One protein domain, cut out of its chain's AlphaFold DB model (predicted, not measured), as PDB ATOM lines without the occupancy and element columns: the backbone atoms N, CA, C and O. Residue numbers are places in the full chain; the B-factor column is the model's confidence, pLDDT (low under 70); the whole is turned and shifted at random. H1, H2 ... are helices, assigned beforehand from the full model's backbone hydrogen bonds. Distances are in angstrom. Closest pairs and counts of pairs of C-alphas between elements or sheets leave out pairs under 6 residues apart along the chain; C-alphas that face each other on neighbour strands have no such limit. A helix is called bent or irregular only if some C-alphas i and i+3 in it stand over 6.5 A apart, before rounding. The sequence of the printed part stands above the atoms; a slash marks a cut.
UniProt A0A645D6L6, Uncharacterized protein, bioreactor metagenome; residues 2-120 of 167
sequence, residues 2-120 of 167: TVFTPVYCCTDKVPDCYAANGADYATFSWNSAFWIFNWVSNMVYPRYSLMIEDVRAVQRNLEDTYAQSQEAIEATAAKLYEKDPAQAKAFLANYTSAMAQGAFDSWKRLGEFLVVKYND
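AT A GLANCE: This is residues 2 to 120 of the 167 residues of an uncharacterized protein of bioreactor metagenome (UniProt A0A645D6L6). A long helical hairpin forms the body: the long arm H1b and the helix H2 run side by side in opposite ways, and at one end H1 folds back so that its shorter arm H1a packs along H2. The unnamed residues 2 to 32 pass over the hairpin and then loop round to the start of H1a. The printed part has 119 residues with two named helices, H1 then H2, and no named strand; the class is all helix. It is only just loose, close to compact, with a radius of gyration of the C-alphas of 16.6 A, and flat, spanning 58 by 32 by 17 A.

IN THESE COORDINATES: Find C-alpha 33 at (171.608, 128.714, 111.770), where H1, residues 33 to 81, begins. By its hydrogen bonds it was assigned as one helix, but it is bent: C-alphas 46 and 49 are 8.8 A apart. Its arms are H1a, residues 33 to 46, 21.2 A long, and H1b, residues 49 to 81, 46.9 A long with a kink of 39 degrees near residue 71. H2, residues 85 to 120, runs 54.4 A to C-alpha 120 at (184.690, 150.886, 115.108). H1a, H1b and H2 are irregular, with 6.9 A between C-alphas 43 and 46, 7.6 A between 50 and 53, and 9.4 A between 117 and 120.

HOW THE PARTS SIT: Look at Ala 77 and Ala 88, whose C-alphas, 4.9 A apart, are the closest of H1b and H2. These two touch as a helical hairpin, opposite ways at a shallow tilt of 11 degrees. H1a touches H2, which meets it with residues 104 to 111 alone; the closest C-alphas are those of Val 40 and Gly 111, 5.2 A apart. They run the same way at a shallow tilt of 33 degrees, only just short of steep. H1a and H1b are close but not clearly touching, with the C-alphas of Val 44 and Met 51 closest at 6.0 A. O i to N i+4 pairs within hydrogen-bond range number 9 of 10 in H1a, 25 of 29 in H1b and 31 of 32 in H2.

THE WHOLE: The C-alphas farthest apart, those of Lys 83 and Asp 120, are 58.0 A apart. The printed part has no cut, and the link from H1 to H2 is tight. The mean pLDDT of the printed part is 96.5, and no printed residue is under 70.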
ATOM      1  N   THR A   2     178.573 130.722 103.362       93.50
ATOM      2  CA  THR A   2     178.085 129.494 104.018       93.50
ATOM      3  C   THR A   2     179.195 128.455 104.200       93.50
ATOM      4  O   THR A   2     180.320 128.705 103.783       93.50
ATOM      5  N   VAL A   3     178.854 127.322 104.816       96.56
ATOM      6  CA  VAL A   3     179.661 126.105 104.969       96.56
ATOM      7  C   VAL A   3     178.855 124.949 104.386       96.56
ATOM      8  O   VAL A   3     177.648 124.864 104.631       96.56
ATOM      9  N   PHE A   4     179.498 124.060 103.635       96.31
ATOM     10  CA  PHE A   4     178.851 122.840 103.152       96.31
ATOM     11  C   PHE A   4     178.944 121.708 104.179       96.31
ATOM     12  O   PHE A   4     179.902 120.940 104.215       96.31
ATOM     13  N   THR A   5     177.921 121.615 105.026       96.88
ATOM     14  CA  THR A   5     177.789 120.554 106.029       96.88
ATOM     15  C   THR A   5     177.243 119.262 105.402       96.88
ATOM     16  O   THR A   5     176.222 119.320 104.712       96.88
ATOM     17  N   PRO A   6     177.837 118.082 105.672       96.88
ATOM     18  CA  PRO A   6     177.335 116.811 105.158       96.88
ATOM     19  C   PRO A   6     176.001 116.402 105.807       96.88
ATOM     20  O   PRO A   6     175.862 116.337 107.032       96.88
ATOM     21  N   VAL A   7     175.020 116.069 104.965       96.50
ATOM     22  CA  VAL A   7     173.683 115.612 105.369       96.50
ATOM     23  C   VAL A   7     173.383 114.282 104.688       96.50
ATOM     24  O   VAL A   7     173.258 114.221 103.468       96.50
ATOM     25  N   TYR A   8     173.241 113.214 105.474       96.88
ATOM     26  CA  TYR A   8     172.882 111.899 104.946       96.88
ATOM     27  C   TYR A   8     171.369 111.780 104.752       96.88
ATOM     28  O   TYR A   8     170.591 112.036 105.670       96.88
ATOM     29  N   CYS A   9     170.940 111.322 103.571       95.62
ATOM     30  CA  CYS A   9     169.525 111.250 103.186       95.62
ATOM     31  C   CYS A   9     168.672 110.311 104.052       95.62
ATOM     32  O   CYS A   9     167.449 110.406 104.033       95.62
ATOM     33  N   CYS A  10     169.293 109.399 104.803       94.75
ATOM     34  CA  CYS A  10     168.585 108.481 105.691       94.75
ATOM     35  C   CYS A  10     168.201 109.107 107.041       94.75
ATOM     36  O   CYS A  10     167.577 108.426 107.853       94.75
ATOM     37  N   THR A  11     168.595 110.357 107.316       93.81
ATOM     38  CA  THR A  11     168.233 111.038 108.565       93.81
ATOM     39  C   THR A  11     166.718 111.209 108.682       93.81
ATOM     40  O   THR A  11     166.045 111.616 107.741       93.81
ATOM     41  N   ASP A  12     166.176 110.903 109.857       93.25
ATOM     42  CA  ASP A  12     164.768 111.098 110.224       93.25
ATOM     43  C   ASP A  12     164.570 112.227 111.240       93.25
ATOM     44  O   ASP A  12     163.455 112.473 111.698       93.25
ATOM     45  N   LYS A  13     165.648 112.940 111.566       91.94
ATOM     46  CA  LYS A  13     165.636 114.097 112.453       91.94
ATOM     47  C   LYS A  13     166.249 115.312 111.781       91.94
ATOM     48  O   LYS A  13     167.215 115.216 111.021       91.94
ATOM     49  N   VAL A  14     165.690 116.465 112.124       94.44
ATOM     50  CA  VAL A  14     166.225 117.775 111.762       94.44
ATOM     51  C   VAL A  14     167.178 118.210 112.879       94.44
ATOM     52  O   VAL A  14     166.786 118.140 114.043       94.44
ATOM     53  N   PRO A  15     168.419 118.634 112.579       95.50
ATOM     54  CA  PRO A  15     169.294 119.227 113.588       95.50
ATOM     55  C   PRO A  15     168.647 120.456 114.237       95.50
ATOM     56  O   PRO A  15     168.089 121.296 113.532       95.50
ATOM     57  N   ASP A  16     168.768 120.607 115.556       94.06
ATOM     58  CA  ASP A  16     168.084 121.675 116.304       94.06
ATOM     59  C   ASP A  16     168.433 123.084 115.805       94.06
ATOM     60  O   ASP A  16     167.565 123.952 115.750       94.06
ATOM     61  N   CYS A  17     169.680 123.310 115.381       96.00
ATOM     62  CA  CYS A  17     170.111 124.586 114.810       96.00
ATOM     63  C   CYS A  17     169.491 124.892 113.433       96.00
ATOM     64  O   CYS A  17     169.510 126.040 112.992       96.00
ATOM     65  N   TYR A  18     168.986 123.879 112.721       95.62
ATOM     66  CA  TYR A  18     168.303 124.022 111.428       95.62
ATOM     67  C   TYR A  18     166.782 124.042 111.566       95.62
ATOM     68  O   TYR A  18     166.091 124.513 110.665       95.62
ATOM     69  N   ALA A  19     166.256 123.550 112.686       93.50
ATOM     70  CA  ALA A  19     164.849 123.680 113.001       93.50
ATOM     71  C   ALA A  19     164.482 125.153 113.252       93.50
ATOM     72  O   ALA A  19     165.298 125.960 113.696       93.50
ATOM     73  N   ALA A  20     163.224 125.502 112.971       83.56
ATOM     74  CA  ALA A  20     162.714 126.854 113.177       83.56
ATOM     75  C   ALA A  20     162.850 127.283 114.650       83.56
ATOM     76  O   ALA A  20     163.359 128.364 114.921       83.56
ATOM     77  N   ASN A  21     162.450 126.421 115.600       83.00
ATOM     78  CA  ASN A  21     162.626 126.609 117.050       83.00
ATOM     79  C   ASN A  21     162.305 128.037 117.549       83.00
ATOM     80  O   ASN A  21     163.062 128.634 118.314       83.00
ATOM     81  N   GLY A  22     161.171 128.592 117.098       83.81
ATOM     82  CA  GLY A  22     160.711 129.943 117.457       83.81
ATOM     83  C   GLY A  22     161.306 131.078 116.617       83.81
ATOM     84  O   GLY A  22     161.043 132.242 116.896       83.81
ATOM     85  N   ALA A  23     162.094 130.746 115.598       94.00
ATOM     86  CA  ALA A  23     162.571 131.654 114.570       94.00
ATOM     87  C   ALA A  23     161.824 131.421 113.255       94.00
ATOM     88  O   ALA A  23     161.433 130.301 112.929       94.00
ATOM     89  N   ASP A  24     161.699 132.475 112.465       94.12
ATOM     90  CA  ASP A  24     161.200 132.429 111.093       94.12
ATOM     91  C   ASP A  24     161.920 133.515 110.275       94.12
ATOM     92  O   ASP A  24     162.944 134.034 110.716       94.12
ATOM     93  N   TYR A  25     161.420 133.867 109.090       92.81
ATOM     94  CA  TYR A  25     162.029 134.892 108.235       92.81
ATOM     95  C   TYR A  25     161.902 136.338 108.758       92.81
ATOM     96  O   TYR A  25     162.558 137.232 108.225       92.81
ATOM     97  N   ALA A  26     161.094 136.574 109.791       95.56
ATOM     98  CA  ALA A  26     160.864 137.862 110.448       95.56
ATOM     99  C   ALA A  26     161.207 137.862 111.957       95.56
ATOM    100  O   ALA A  26     161.305 138.932 112.558       95.56
ATOM    101  N   THR A  27     161.435 136.695 112.564       96.75
ATOM    102  CA  THR A  27     161.692 136.521 114.000       96.75
ATOM    103  C   THR A  27     163.105 135.989 114.222       96.75
ATOM    104  O   THR A  27     163.398 134.828 113.934       96.75
ATOM    105  N   PHE A  28     163.995 136.842 114.740       96.44
ATOM    106  CA  PHE A  28     165.397 136.498 114.985       96.44
ATOM    107  C   PHE A  28     165.574 135.527 116.163       96.44
ATOM    108  O   PHE A  28     164.947 135.676 117.210       96.44
ATOM    109  N   SER A  29     166.520 134.591 116.032       95.81
ATOM    110  CA  SER A  29     166.963 133.724 117.129       95.81
ATOM    111  C   SER A  29     168.461 133.452 117.072       95.81
ATOM    112  O   SER A  29     169.001 133.066 116.035       95.81
ATOM    113  N   TRP A  30     169.114 133.540 118.233       95.81
ATOM    114  CA  TRP A  30     170.519 133.159 118.421       95.81
ATOM    115  C   TRP A  30     170.786 131.655 118.299       95.81
ATOM    116  O   TRP A  30     171.953 131.262 118.342       95.81
ATOM    117  N   ASN A  31     169.727 130.849 118.186       95.75
ATOM    118  CA  ASN A  31     169.768 129.394 118.046       95.75
ATOM    119  C   ASN A  31     169.431 128.931 116.618       95.75
ATOM    120  O   ASN A  31     169.401 127.735 116.359       95.75
ATOM    121  N   SER A  32     169.182 129.861 115.689       96.81
ATOM    122  CA  SER A  32     168.862 129.551 114.296       96.81
ATOM    123  C   SER A  32     170.089 129.721 113.406       96.81
ATOM    124  O   SER A  32     170.636 130.821 113.287       96.81
ATOM    125  N   ALA A  33     170.506 128.655 112.725       96.94
ATOM    126  CA  ALA A  33     171.608 128.714 111.770       96.94
ATOM    127  C   ALA A  33     171.322 129.687 110.629       96.94
ATOM    128  O   ALA A  33     172.221 130.423 110.235       96.94
ATOM    129  N   PHE A  34     170.072 129.770 110.164       96.44
ATOM    130  CA  PHE A  34     169.671 130.767 109.176       96.44
ATOM    131  C   PHE A  34     170.067 132.179 109.630       96.44
ATOM    132  O   PHE A  34     170.761 132.898 108.907       96.44
ATOM    133  N   TRP A  35     169.700 132.563 110.852       97.44
ATOM    134  CA  TRP A  35     169.981 133.903 111.359       97.44
ATOM    135  C   TRP A  35     171.452 134.138 111.688       97.44
ATOM    136  O   TRP A  35     171.974 135.201 111.355       97.44
ATOM    137  N   ILE A  36     172.152 133.156 112.263       97.69
ATOM    138  CA  ILE A  36     173.592 133.278 112.542       97.69
ATOM    139  C   ILE A  36     174.401 133.427 111.247       97.69
ATOM    140  O   ILE A  36     175.297 134.270 111.167       97.69
ATOM    141  N   PHE A  37     174.067 132.671 110.201       97.88
ATOM    142  CA  PHE A  37     174.757 132.769 108.914       97.88
ATOM    143  C   PHE A  37     174.487 134.101 108.208       97.88
ATOM    144  O   PHE A  37     175.409 134.696 107.633       97.88
ATOM    145  N   ASN A  38     173.253 134.603 108.294       97.50
ATOM    146  CA  ASN A  38     172.899 135.926 107.785       97.50
ATOM    147  C   ASN A  38     173.578 137.050 108.574       97.50
ATOM    148  O   ASN A  38     174.076 137.992 107.964       97.50
ATOM    149  N   TRP A  39     173.676 136.939 109.900       97.56
ATOM    150  CA  TRP A  39     174.374 137.917 110.735       97.56
ATOM    151  C   TRP A  39     175.842 138.073 110.323       97.56
ATOM    152  O   TRP A  39     176.282 139.186 110.025       97.56
ATOM    153  N   VAL A  40     176.571 136.959 110.190       98.12
ATOM    154  CA  VAL A  40     177.962 136.970 109.706       98.12
ATOM    155  C   VAL A  40     178.052 137.542 108.289       98.12
ATOM    156  O   VAL A  40     178.907 138.384 108.018       98.12
ATOM    157  N   SER A  41     177.162 137.130 107.380       97.62
ATOM    158  CA  SER A  41     177.178 137.613 105.992       97.62
ATOM    159  C   SER A  41     176.943 139.128 105.912       97.62
ATOM    160  O   SER A  41     177.709 139.830 105.255       97.62
ATOM    161  N   ASN A  42     175.957 139.647 106.646       96.75
ATOM    162  CA  ASN A  42     175.625 141.072 106.678       96.75
ATOM    163  C   ASN A  42     176.756 141.930 107.253       96.75
ATOM    164  O   ASN A  42     176.968 143.052 106.798       96.75
ATOM    165  N   MET A  43     177.526 141.406 108.211       94.94
ATOM    166  CA  MET A  43     178.716 142.098 108.708       94.94
ATOM    167  C   MET A  43     179.832 142.203 107.664       94.94
ATOM    168  O   MET A  43     180.595 143.173 107.684       94.94
ATOM    169  N   VAL A  44     179.940 141.196 106.793       96.69
ATOM    170  CA  VAL A  44     181.043 141.042 105.841       96.69
ATOM    171  C   VAL A  44     180.762 141.754 104.525       96.69
ATOM    172  O   VAL A  44     181.685 142.358 103.990       96.69
ATOM    173  N   TYR A  45     179.522 141.772 104.026       96.00
ATOM    174  CA  TYR A  45     179.170 142.442 102.764       96.00
ATOM    175  C   TYR A  45     179.765 143.851 102.581       96.00
ATOM    176  O   TYR A  45     180.428 144.065 101.564       96.00
ATOM    177  N   PRO A  46     179.635 144.799 103.531       93.88
ATOM    178  CA  PRO A  46     180.168 146.151 103.339       93.88
ATOM    179  C   PRO A  46     181.701 146.230 103.409       93.88
ATOM    180  O   PRO A  46     182.285 147.244 103.042       93.88
ATOM    181  N   ARG A  47     182.370 145.193 103.929       91.94
ATOM    182  CA  ARG A  47     183.813 145.177 104.222       91.94
ATOM    183  C   ARG A  47     184.452 143.876 103.743       91.94
ATOM    184  O   ARG A  47     185.338 143.328 104.398       91.94
ATOM    185  N   TYR A  48     183.985 143.376 102.599       94.12
ATOM    186  CA  TYR A  48     184.301 142.033 102.122       94.12
ATOM    187  C   TYR A  48     185.808 141.811 102.011       94.12
ATOM    188  O   TYR A  48     186.332 140.884 102.620       94.12
ATOM    189  N   SER A  49     186.520 142.710 101.326       91.56
ATOM    190  CA  SER A  49     187.978 142.640 101.152       91.56
ATOM    191  C   SER A  49     188.751 142.607 102.473       91.56
ATOM    192  O   SER A  49     189.814 142.000 102.546       91.56
ATOM    193  N   LEU A  50     188.211 143.229 103.522       91.56
ATOM    194  CA  LEU A  50     188.843 143.318 104.833       91.56
ATOM    195  C   LEU A  50     188.602 142.072 105.702       91.56
ATOM    196  O   LEU A  50     189.439 141.749 106.546       91.56
ATOM    197  N   MET A  51     187.456 141.407 105.535       95.56
ATOM    198  CA  MET A  51     186.972 140.375 106.463       95.56
ATOM    199  C   MET A  51     186.931 138.964 105.860       95.56
ATOM    200  O   MET A  51     186.883 137.986 106.606       95.56
ATOM    201  N   ILE A  52     186.930 138.829 104.531       96.62
ATOM    202  CA  ILE A  52     186.666 137.546 103.867       96.62
ATOM    203  C   ILE A  52     187.685 136.460 104.214       96.62
ATOM    204  O   ILE A  52     187.304 135.300 104.346       96.62
ATOM    205  N   GLU A  53     188.959 136.804 104.398       96.69
ATOM    206  CA  GLU A  53     189.987 135.792 104.657       96.69
ATOM    207  C   GLU A  53     189.837 135.121 106.028       96.69
ATOM    208  O   GLU A  53     190.080 133.919 106.132       96.69
ATOM    209  N   ASP A  54     189.341 135.827 107.053       97.25
ATOM    210  CA  ASP A  54     189.008 135.189 108.337       97.25
ATOM    211  C   ASP A  54     187.837 134.216 108.188       97.25
ATOM    212  O   ASP A  54     187.838 133.129 108.766       97.25
ATOM    213  N   VAL A  55     186.841 134.586 107.381       98.12
ATOM    214  CA  VAL A  55     185.674 133.731 107.145       98.12
ATOM    215  C   VAL A  55     186.082 132.488 106.364       98.12
ATOM    216  O   VAL A  55     185.729 131.376 106.750       98.12
ATOM    217  N   ARG A  56     186.872 132.657 105.299       98.19
ATOM    218  CA  ARG A  56     187.392 131.544 104.500       98.19
ATOM    219  C   ARG A  56     188.287 130.621 105.313       98.19
ATOM    220  O   ARG A  56     188.280 129.423 105.062       98.19
ATOM    221  N   ALA A  57     189.053 131.142 106.271       97.44
ATOM    222  CA  ALA A  57     189.861 130.305 107.150       97.44
ATOM    223  C   ALA A  57     188.991 129.330 107.960       97.44
ATOM    224  O   ALA A  57     189.289 128.138 107.987       97.44
ATOM    225  N   VAL A  58     187.891 129.810 108.553       98.19
ATOM    226  CA  VAL A  58     186.943 128.954 109.290       98.19
ATOM    227  C   VAL A  58     186.174 128.030 108.345       98.19
ATOM    228  O   VAL A  58     186.048 126.845 108.636       98.19
ATOM    229  N   GLN A  59     185.710 128.541 107.201       98.50
ATOM    230  CA  GLN A  59     185.006 127.742 106.196       98.50
ATOM    231  C   GLN A  59     185.860 126.560 105.721       98.50
ATOM    232  O   GLN A  59     185.417 125.421 105.820       98.50
ATOM    233  N   ARG A  60     187.096 126.824 105.270       98.38
ATOM    234  CA  ARG A  60     188.029 125.783 104.814       98.38
ATOM    235  C   ARG A  60     188.303 124.770 105.912       98.38
ATOM    236  O   ARG A  60     188.215 123.583 105.663       98.38
ATOM    237  N   ASN A  61     188.563 125.224 107.140       98.00
ATOM    238  CA  ASN A  61     188.828 124.305 108.244       98.00
ATOM    239  C   ASN A  61     187.670 123.318 108.481       98.00
ATOM    240  O   ASN A  61     187.923 122.132 108.685       98.00
ATOM    241  N   LEU A  62     186.421 123.791 108.429       98.50
ATOM    242  CA  LEU A  62     185.243 122.935 108.578       98.50
ATOM    243  C   LEU A  62     185.092 121.978 107.390       98.50
ATOM    244  O   LEU A  62     185.002 120.770 107.594       98.50
ATOM    245  N   GLU A  63     185.111 122.502 106.165       98.50
ATOM    246  CA  GLU A  63     184.903 121.710 104.945       98.50
ATOM    247  C   GLU A  63     186.019 120.671 104.735       98.50
ATOM    248  O   GLU A  63     185.722 119.515 104.434       98.50
ATOM    249  N   ASP A  64     187.279 121.026 105.000       98.50
ATOM    250  CA  ASP A  64     188.418 120.101 104.953       98.50
ATOM    251  C   ASP A  64     188.269 118.989 106.000       98.50
ATOM    252  O   ASP A  64     188.530 117.822 105.709       98.50
ATOM    253  N   THR A  65     187.808 119.322 107.211       98.19
ATOM    254  CA  THR A  65     187.562 118.328 108.271       98.19
ATOM    255  C   THR A  65     186.463 117.345 107.862       98.19
ATOM    256  O   THR A  65     186.580 116.137 108.091       98.19
ATOM    257  N   TYR A  66     185.391 117.834 107.236       98.25
ATOM    258  CA  TYR A  66     184.315 116.977 106.740       98.25
ATOM    259  C   TYR A  66     184.818 116.058 105.631       98.25
ATOM    260  O   TYR A  66     184.659 114.843 105.742       98.25
ATOM    261  N   ALA A  67     185.512 116.609 104.634       98.06
ATOM    262  CA  ALA A  67     186.070 115.839 103.529       98.06
ATOM    263  C   ALA A  67     187.041 114.747 104.012       98.06
ATOM    264  O   ALA A  67     186.953 113.602 103.576       98.06
ATOM    265  N   GLN A  68     187.929 115.068 104.959       98.19
ATOM    266  CA  GLN A  68     188.905 114.115 105.503       98.19
ATOM    267  C   GLN A  68     188.269 113.016 106.363       98.19
ATOM    268  O   GLN A  68     188.804 111.912 106.442       98.19
ATOM    269  N   SER A  69     187.147 113.300 107.031       97.06
ATOM    270  CA  SER A  69     186.468 112.320 107.892       97.06
ATOM    271  C   SER A  69     185.479 111.426 107.143       97.06
ATOM    272  O   SER A  69     185.126 110.363 107.655       97.06
ATOM    273  N   GLN A  70     185.047 111.821 105.942       97.06
ATOM    274  CA  GLN A  70     183.929 111.197 105.238       97.06
ATOM    275  C   GLN A  70     184.122 109.692 105.001       97.06
ATOM    276  O   GLN A  70     183.246 108.909 105.367       97.06
ATOM    277  N   GLU A  71     185.282 109.269 104.490       98.19
ATOM    278  CA  GLU A  71     185.559 107.852 104.206       98.19
ATOM    279  C   GLU A  71     185.424 106.974 105.463       98.19
ATOM    280  O   GLU A  71     184.787 105.921 105.443       98.19
ATOM    281  N   ALA A  72     185.972 107.428 106.593       98.25
ATOM    282  CA  ALA A  72     185.917 106.682 107.848       98.25
ATOM    283  C   ALA A  72     184.485 106.576 108.401       98.25
ATOM    284  O   ALA A  72     184.100 105.536 108.952       98.25
ATOM    285  N   ILE A  73     183.689 107.638 108.249       98.44
ATOM    286  CA  ILE A  73     182.281 107.667 108.659       98.44
ATOM    287  C   ILE A  73     181.459 106.694 107.810       98.44
ATOM    288  O   ILE A  73     180.737 105.866 108.366       98.44
ATOM    289  N   GLU A  74     181.613 106.727 106.488       98.12
ATOM    290  CA  GLU A  74     180.881 105.850 105.569       98.12
ATOM    291  C   GLU A  74     181.282 104.378 105.744       98.12
ATOM    292  O   GLU A  74     180.413 103.509 105.830       98.12
ATOM    293  N   ALA A  75     182.575 104.086 105.919       98.44
ATOM    294  CA  ALA A  75     183.050 102.731 106.204       98.44
ATOM    295  C   ALA A  75     182.497 102.181 107.530       98.44
ATOM    296  O   ALA A  75     182.189 100.991 107.645       98.44
ATOM    297  N   THR A  76     182.354 103.038 108.544       98.44
ATOM    298  CA  THR A  76     181.739 102.660 109.824       98.44
ATOM    299  C   THR A  76     180.250 102.383 109.650       98.44
ATOM    300  O   THR A  76     179.757 101.359 110.126       98.44
ATOM    301  N   ALA A  77     179.540 103.246 108.922       98.19
ATOM    302  CA  ALA A  77     178.120 103.072 108.645       98.19
ATOM    303  C   ALA A  77     177.837 101.793 107.842       98.19
ATOM    304  O   ALA A  77     176.913 101.062 108.189       98.19
ATOM    305  N   ALA A  78     178.662 101.473 106.839       98.31
ATOM    306  CA  ALA A  78     178.541 100.245 106.054       98.31
ATOM    307  C   ALA A  78     178.675  98.986 106.931       98.31
ATOM    308  O   ALA A  78     177.813  98.110 106.892       98.31
ATOM    309  N   LYS A  79     179.685  98.938 107.812       98.44
ATOM    310  CA  LYS A  79     179.875  97.823 108.763       98.44
ATOM    311  C   LYS A  79     178.726  97.682 109.761       98.44
ATOM    312  O   LYS A  79     178.423  96.573 110.198       98.44
ATOM    313  N   LEU A  80     178.124  98.796 110.180       98.31
ATOM    314  CA  LEU A  80     176.929  98.770 111.026       98.31
ATOM    315  C   LEU A  80     175.726  98.245 110.245       98.31
ATOM    316  O   LEU A  80     174.967  97.446 110.783       98.31
ATOM    317  N   TYR A  81     175.584  98.639 108.979       98.00
ATOM    318  CA  TYR A  81     174.450  98.271 108.136       98.00
ATOM    319  C   TYR A  81     174.379  96.763 107.886       98.00
ATOM    320  O   TYR A  81     173.295  96.189 107.939       98.00
ATOM    321  N   GLU A  82     175.529  96.111 107.692       98.06
ATOM    322  CA  GLU A  82     175.628  94.649 107.561       98.06
ATOM    323  C   GLU A  82     175.071  93.892 108.778       98.06
ATOM    324  O   GLU A  82     174.634  92.750 108.650       98.06
ATOM    325  N   LYS A  83     175.092  94.514 109.962       97.12
ATOM    326  CA  LYS A  83     174.633  93.907 111.220       97.12
ATOM    327  C   LYS A  83     173.206  94.311 111.562       97.12
ATOM    328  O   LYS A  83     172.403  93.471 111.951       97.12
ATOM    329  N   ASP A  84     172.926  95.606 111.469       97.75
ATOM    330  CA  ASP A  84     171.658  96.221 111.829       97.75
ATOM    331  C   ASP A  84     171.481  97.547 111.058       97.75
ATOM    332  O   ASP A  84     172.067  98.578 111.424       97.75
ATOM    333  N   PRO A  85     170.642  97.560 110.008       97.31
ATOM    334  CA  PRO A  85     170.337  98.767 109.244       97.31
ATOM    335  C   PRO A  85     169.833  99.944 110.093       97.31
ATOM    336  O   PRO A  85     170.097 101.101 109.751       97.31
ATOM    337  N   ALA A  86     169.137  99.685 111.206       97.31
ATOM    338  CA  ALA A  86     168.643 100.741 112.084       97.31
ATOM    339  C   ALA A  86     169.793 101.437 112.830       97.31
ATOM    340  O   ALA A  86     169.777 102.662 112.977       97.31
ATOM    341  N   GLN A  87     170.829 100.692 113.232       97.38
ATOM    342  CA  GLN A  87     172.022 101.267 113.864       97.38
ATOM    343  C   GLN A  87     172.824 102.139 112.897       97.38
ATOM    344  O   GLN A  87     173.257 103.226 113.279       97.38
ATOM    345  N   ALA A  88     172.986 101.714 111.641       97.94
ATOM    346  CA  ALA A  88     173.646 102.531 110.622       97.94
ATOM    347  C   ALA A  88     172.895 103.846 110.371       97.94
ATOM    348  O   ALA A  88     173.505 104.918 110.358       97.94
ATOM    349  N   LYS A  89     171.561 103.779 110.250       97.94
ATOM    350  CA  LYS A  89     170.707 104.966 110.115       97.94
ATOM    351  C   LYS A  89     170.883 105.916 111.301       97.94
ATOM    352  O   LYS A  89     171.118 107.105 111.097       97.94
ATOM    353  N   ALA A  90     170.806 105.398 112.529       97.69
ATOM    354  CA  ALA A  90     170.962 106.194 113.744       97.69
ATOM    355  C   ALA A  90     172.354 106.841 113.835       97.69
ATOM    356  O   ALA A  90     172.469 108.015 114.188       97.69
ATOM    357  N   PHE A  91     173.407 106.104 113.475       98.00
ATOM    358  CA  PHE A  91     174.777 106.610 113.426       98.00
ATOM    359  C   PHE A  91     174.921 107.783 112.444       98.00
ATOM    360  O   PHE A  91     175.389 108.852 112.839       98.00
ATOM    361  N   LEU A  92     174.459 107.624 111.200       98.12
ATOM    362  CA  LEU A  92     174.530 108.677 110.181       98.12
ATOM    363  C   LEU A  92     173.669 109.895 110.542       98.12
ATOM    364  O   LEU A  92     174.114 111.031 110.383       98.12
ATOM    365  N   ALA A  93     172.476 109.677 111.101       97.81
ATOM    366  CA  ALA A  93     171.619 110.759 111.583       97.81
ATOM    367  C   ALA A  93     172.286 111.541 112.730       97.81
ATOM    368  O   ALA A  93     172.258 112.772 112.749       97.81
ATOM    369  N   ASN A  94     172.924 110.847 113.682       97.50
ATOM    370  CA  ASN A  94     173.694 111.474 114.759       97.50
ATOM    371  C   ASN A  94     174.884 112.272 114.223       97.50
ATOM    372  O   ASN A  94     175.093 113.402 114.662       97.50
ATOM    373  N   TYR A  95     175.624 111.718 113.262       97.75
ATOM    374  CA  TYR A  95     176.733 112.416 112.623       97.75
ATOM    375  C   TYR A  95     176.263 113.695 111.918       97.75
ATOM    376  O   TYR A  95     176.818 114.759 112.172       97.75
ATOM    377  N   THR A  96     175.196 113.632 111.114       97.81
ATOM    378  CA  THR A  96     174.618 114.820 110.466       97.81
ATOM    379  C   THR A  96     174.218 115.890 111.486       97.81
ATOM    380  O   THR A  96     174.570 117.055 111.307       97.81
ATOM    381  N   SER A  97     173.539 115.520 112.579       97.38
ATOM    382  CA  SER A  97     173.211 116.479 113.646       97.38
ATOM    383  C   SER A  97     174.459 117.093 114.282       97.38
ATOM    384  O   SER A  97     174.495 118.302 114.503       97.38
ATOM    385  N   ALA A  98     175.492 116.289 114.542       97.50
ATOM    386  CA  ALA A  98     176.738 116.762 115.135       97.50
ATOM    387  C   ALA A  98     177.493 117.726 114.207       97.50
ATOM    388  O   ALA A  98     177.973 118.762 114.666       97.50
ATOM    389  N   MET A  99     177.574 117.428 112.905       98.06
ATOM    390  CA  MET A  99     178.233 118.306 111.933       98.06
ATOM    391  C   MET A  99     177.465 119.618 111.753       98.06
ATOM    392  O   MET A  99     178.079 120.684 111.736       98.06
ATOM    393  N   ALA A 100     176.131 119.562 111.703       97.88
ATOM    394  CA  ALA A 100     175.279 120.748 111.648       97.88
ATOM    395  C   ALA A 100     175.484 121.664 112.861       97.88
ATOM    396  O   ALA A 100     175.752 122.856 112.693       97.88
ATOM    397  N   GLN A 101     175.438 121.098 114.070       97.94
ATOM    398  CA  GLN A 101     175.647 121.855 115.302       97.94
ATOM    399  C   GLN A 101     177.074 122.413 115.387       97.94
ATOM    400  O   GLN A 101     177.261 123.579 115.728       97.94
ATOM    401  N   GLY A 102     178.084 121.624 115.010       98.19
ATOM    402  CA  GLY A 102     179.478 122.067 115.008       98.19
ATOM    403  C   GLY A 102     179.742 123.214 114.027       98.19
ATOM    404  O   GLY A 102     180.447 124.168 114.371       98.19
ATOM    405  N   ALA A 103     179.142 123.162 112.831       98.44
ATOM    406  CA  ALA A 103     179.204 124.252 111.861       98.44
ATOM    407  C   ALA A 103     178.541 125.515 112.421       98.44
ATOM    408  O   ALA A 103     179.131 126.595 112.379       98.44
ATOM    409  N   PHE A 104     177.341 125.374 112.992       98.25
ATOM    410  CA  PHE A 104     176.602 126.465 113.619       98.25
ATOM    411  C   PHE A 104     177.400 127.137 114.748       98.25
ATOM    412  O   PHE A 104     177.575 128.358 114.730       98.25
ATOM    413  N   ASP A 105     177.942 126.358 115.687       98.44
ATOM    414  CA  ASP A 105     178.718 126.874 116.818       98.44
ATOM    415  C   ASP A 105     179.983 127.598 116.342       98.44
ATOM    416  O   ASP A 105     180.334 128.671 116.843       98.44
ATOM    417  N   SER A 106     180.664 127.035 115.342       98.44
ATOM    418  CA  SER A 106     181.857 127.641 114.742       98.44
ATOM    419  C   SER A 106     181.525 128.951 114.031       98.44
ATOM    420  O   SER A 106     182.251 129.933 114.183       98.44
ATOM    421  N   TRP A 107     180.402 129.007 113.314       98.44
ATOM    422  CA  TRP A 107     179.959 130.220 112.628       98.44
ATOM    423  C   TRP A 107     179.527 131.316 113.605       98.44
ATOM    424  O   TRP A 107     179.825 132.493 113.397       98.44
ATOM    425  N   LYS A 108     178.892 130.938 114.719       98.19
ATOM    426  CA  LYS A 108     178.546 131.862 115.804       98.19
ATOM    427  C   LYS A 108     179.798 132.476 116.433       98.19
ATOM    428  O   LYS A 108     179.896 133.700 116.515       98.19
ATOM    429  N   ARG A 109     180.794 131.646 116.770       98.31
ATOM    430  CA  ARG A 109     182.106 132.100 117.273       98.31
ATOM    431  C   ARG A 109     182.841 132.979 116.263       98.31
ATOM    432  O   ARG A 109     183.472 133.957 116.654       98.31
ATOM    433  N   LEU A 110     182.749 132.662 114.970       98.25
ATOM    434  CA  LEU A 110     183.288 133.510 113.906       98.25
ATOM    435  C   LEU A 110     182.628 134.891 113.928       98.25
ATOM    436  O   LEU A 110     183.332 135.894 113.895       98.25
ATOM    437  N   GLY A 111     181.300 134.969 114.022       97.81
ATOM    438  CA  GLY A 111     180.607 136.251 114.122       97.81
ATOM    439  C   GLY A 111     181.047 137.067 115.341       97.81
ATOM    440  O   GLY A 111     181.401 138.237 115.196       97.81
ATOM    441  N   GLU A 112     181.136 136.442 116.518       98.19
ATOM    442  CA  GLU A 112     181.663 137.074 117.741       98.19
ATOM    443  C   GLU A 112     183.093 137.602 117.535       98.19
ATOM    444  O   GLU A 112     183.401 138.754 117.852       98.19
ATOM    445  N   PHE A 113     183.961 136.785 116.935       98.06
ATOM    446  CA  PHE A 113     185.332 137.159 116.608       98.06
ATOM    447  C   PHE A 113     185.393 138.352 115.648       98.06
ATOM    448  O   PHE A 113     186.142 139.299 115.895       98.06
ATOM    449  N   LEU A 114     184.592 138.345 114.581       97.25
ATOM    450  CA  LEU A 114     184.546 139.420 113.594       97.25
ATOM    451  C   LEU A 114     184.046 140.731 114.207       97.25
ATOM    452  O   LEU A 114     184.593 141.788 113.883       97.25
ATOM    453  N   VAL A 115     183.061 140.677 115.115       97.06
ATOM    454  CA  VAL A 115     182.585 141.865 115.842       97.06
ATOM    455  C   VAL A 115     183.748 142.469 116.609       97.06
ATOM    456  O   VAL A 115     184.037 143.652 116.462       97.06
ATOM    457  N   VAL A 116     184.467 141.662 117.391       97.25
ATOM    458  CA  VAL A 116     185.578 142.166 118.201       97.25
ATOM    459  C   VAL A 116     186.714 142.674 117.315       97.25
ATOM    460  O   VAL A 116     187.204 143.785 117.542       97.25
ATOM    461  N   LYS A 117     187.114 141.909 116.296       97.31
ATOM    462  CA  LYS A 117     188.252 142.234 115.430       97.31
ATOM    463  C   LYS A 117     188.041 143.530 114.652       97.31
ATOM    464  O   LYS A 117     188.986 144.311 114.571       97.31
ATOM    465  N   TYR A 118     186.825 143.769 114.155       95.88
ATOM    466  CA  TYR A 118     186.517 144.840 113.199       95.88
ATOM    467  C   TYR A 118     185.565 145.932 113.724       95.88
ATOM    468  O   TYR A 118     185.026 146.714 112.934       95.88
ATOM    469  N   ASN A 119     185.303 145.983 115.036       93.44
ATOM    470  CA  ASN A 119     184.503 147.054 115.637       93.44
ATOM    471  C   ASN A 119     185.126 148.440 115.379       93.44
ATOM    472  O   ASN A 119     186.349 148.561 115.385       93.44
ATOM    473  N   ASP A 120     184.288 149.471 115.232       90.19
ATOM    474  CA  ASP A 120     184.690 150.886 115.108       90.19
ATOM    475  C   ASP A 120     185.591 151.200 113.894       90.19
ATOM    476  O   ASP A 120     186.414 152.111 113.903       90.19
TER     477      ASP A 120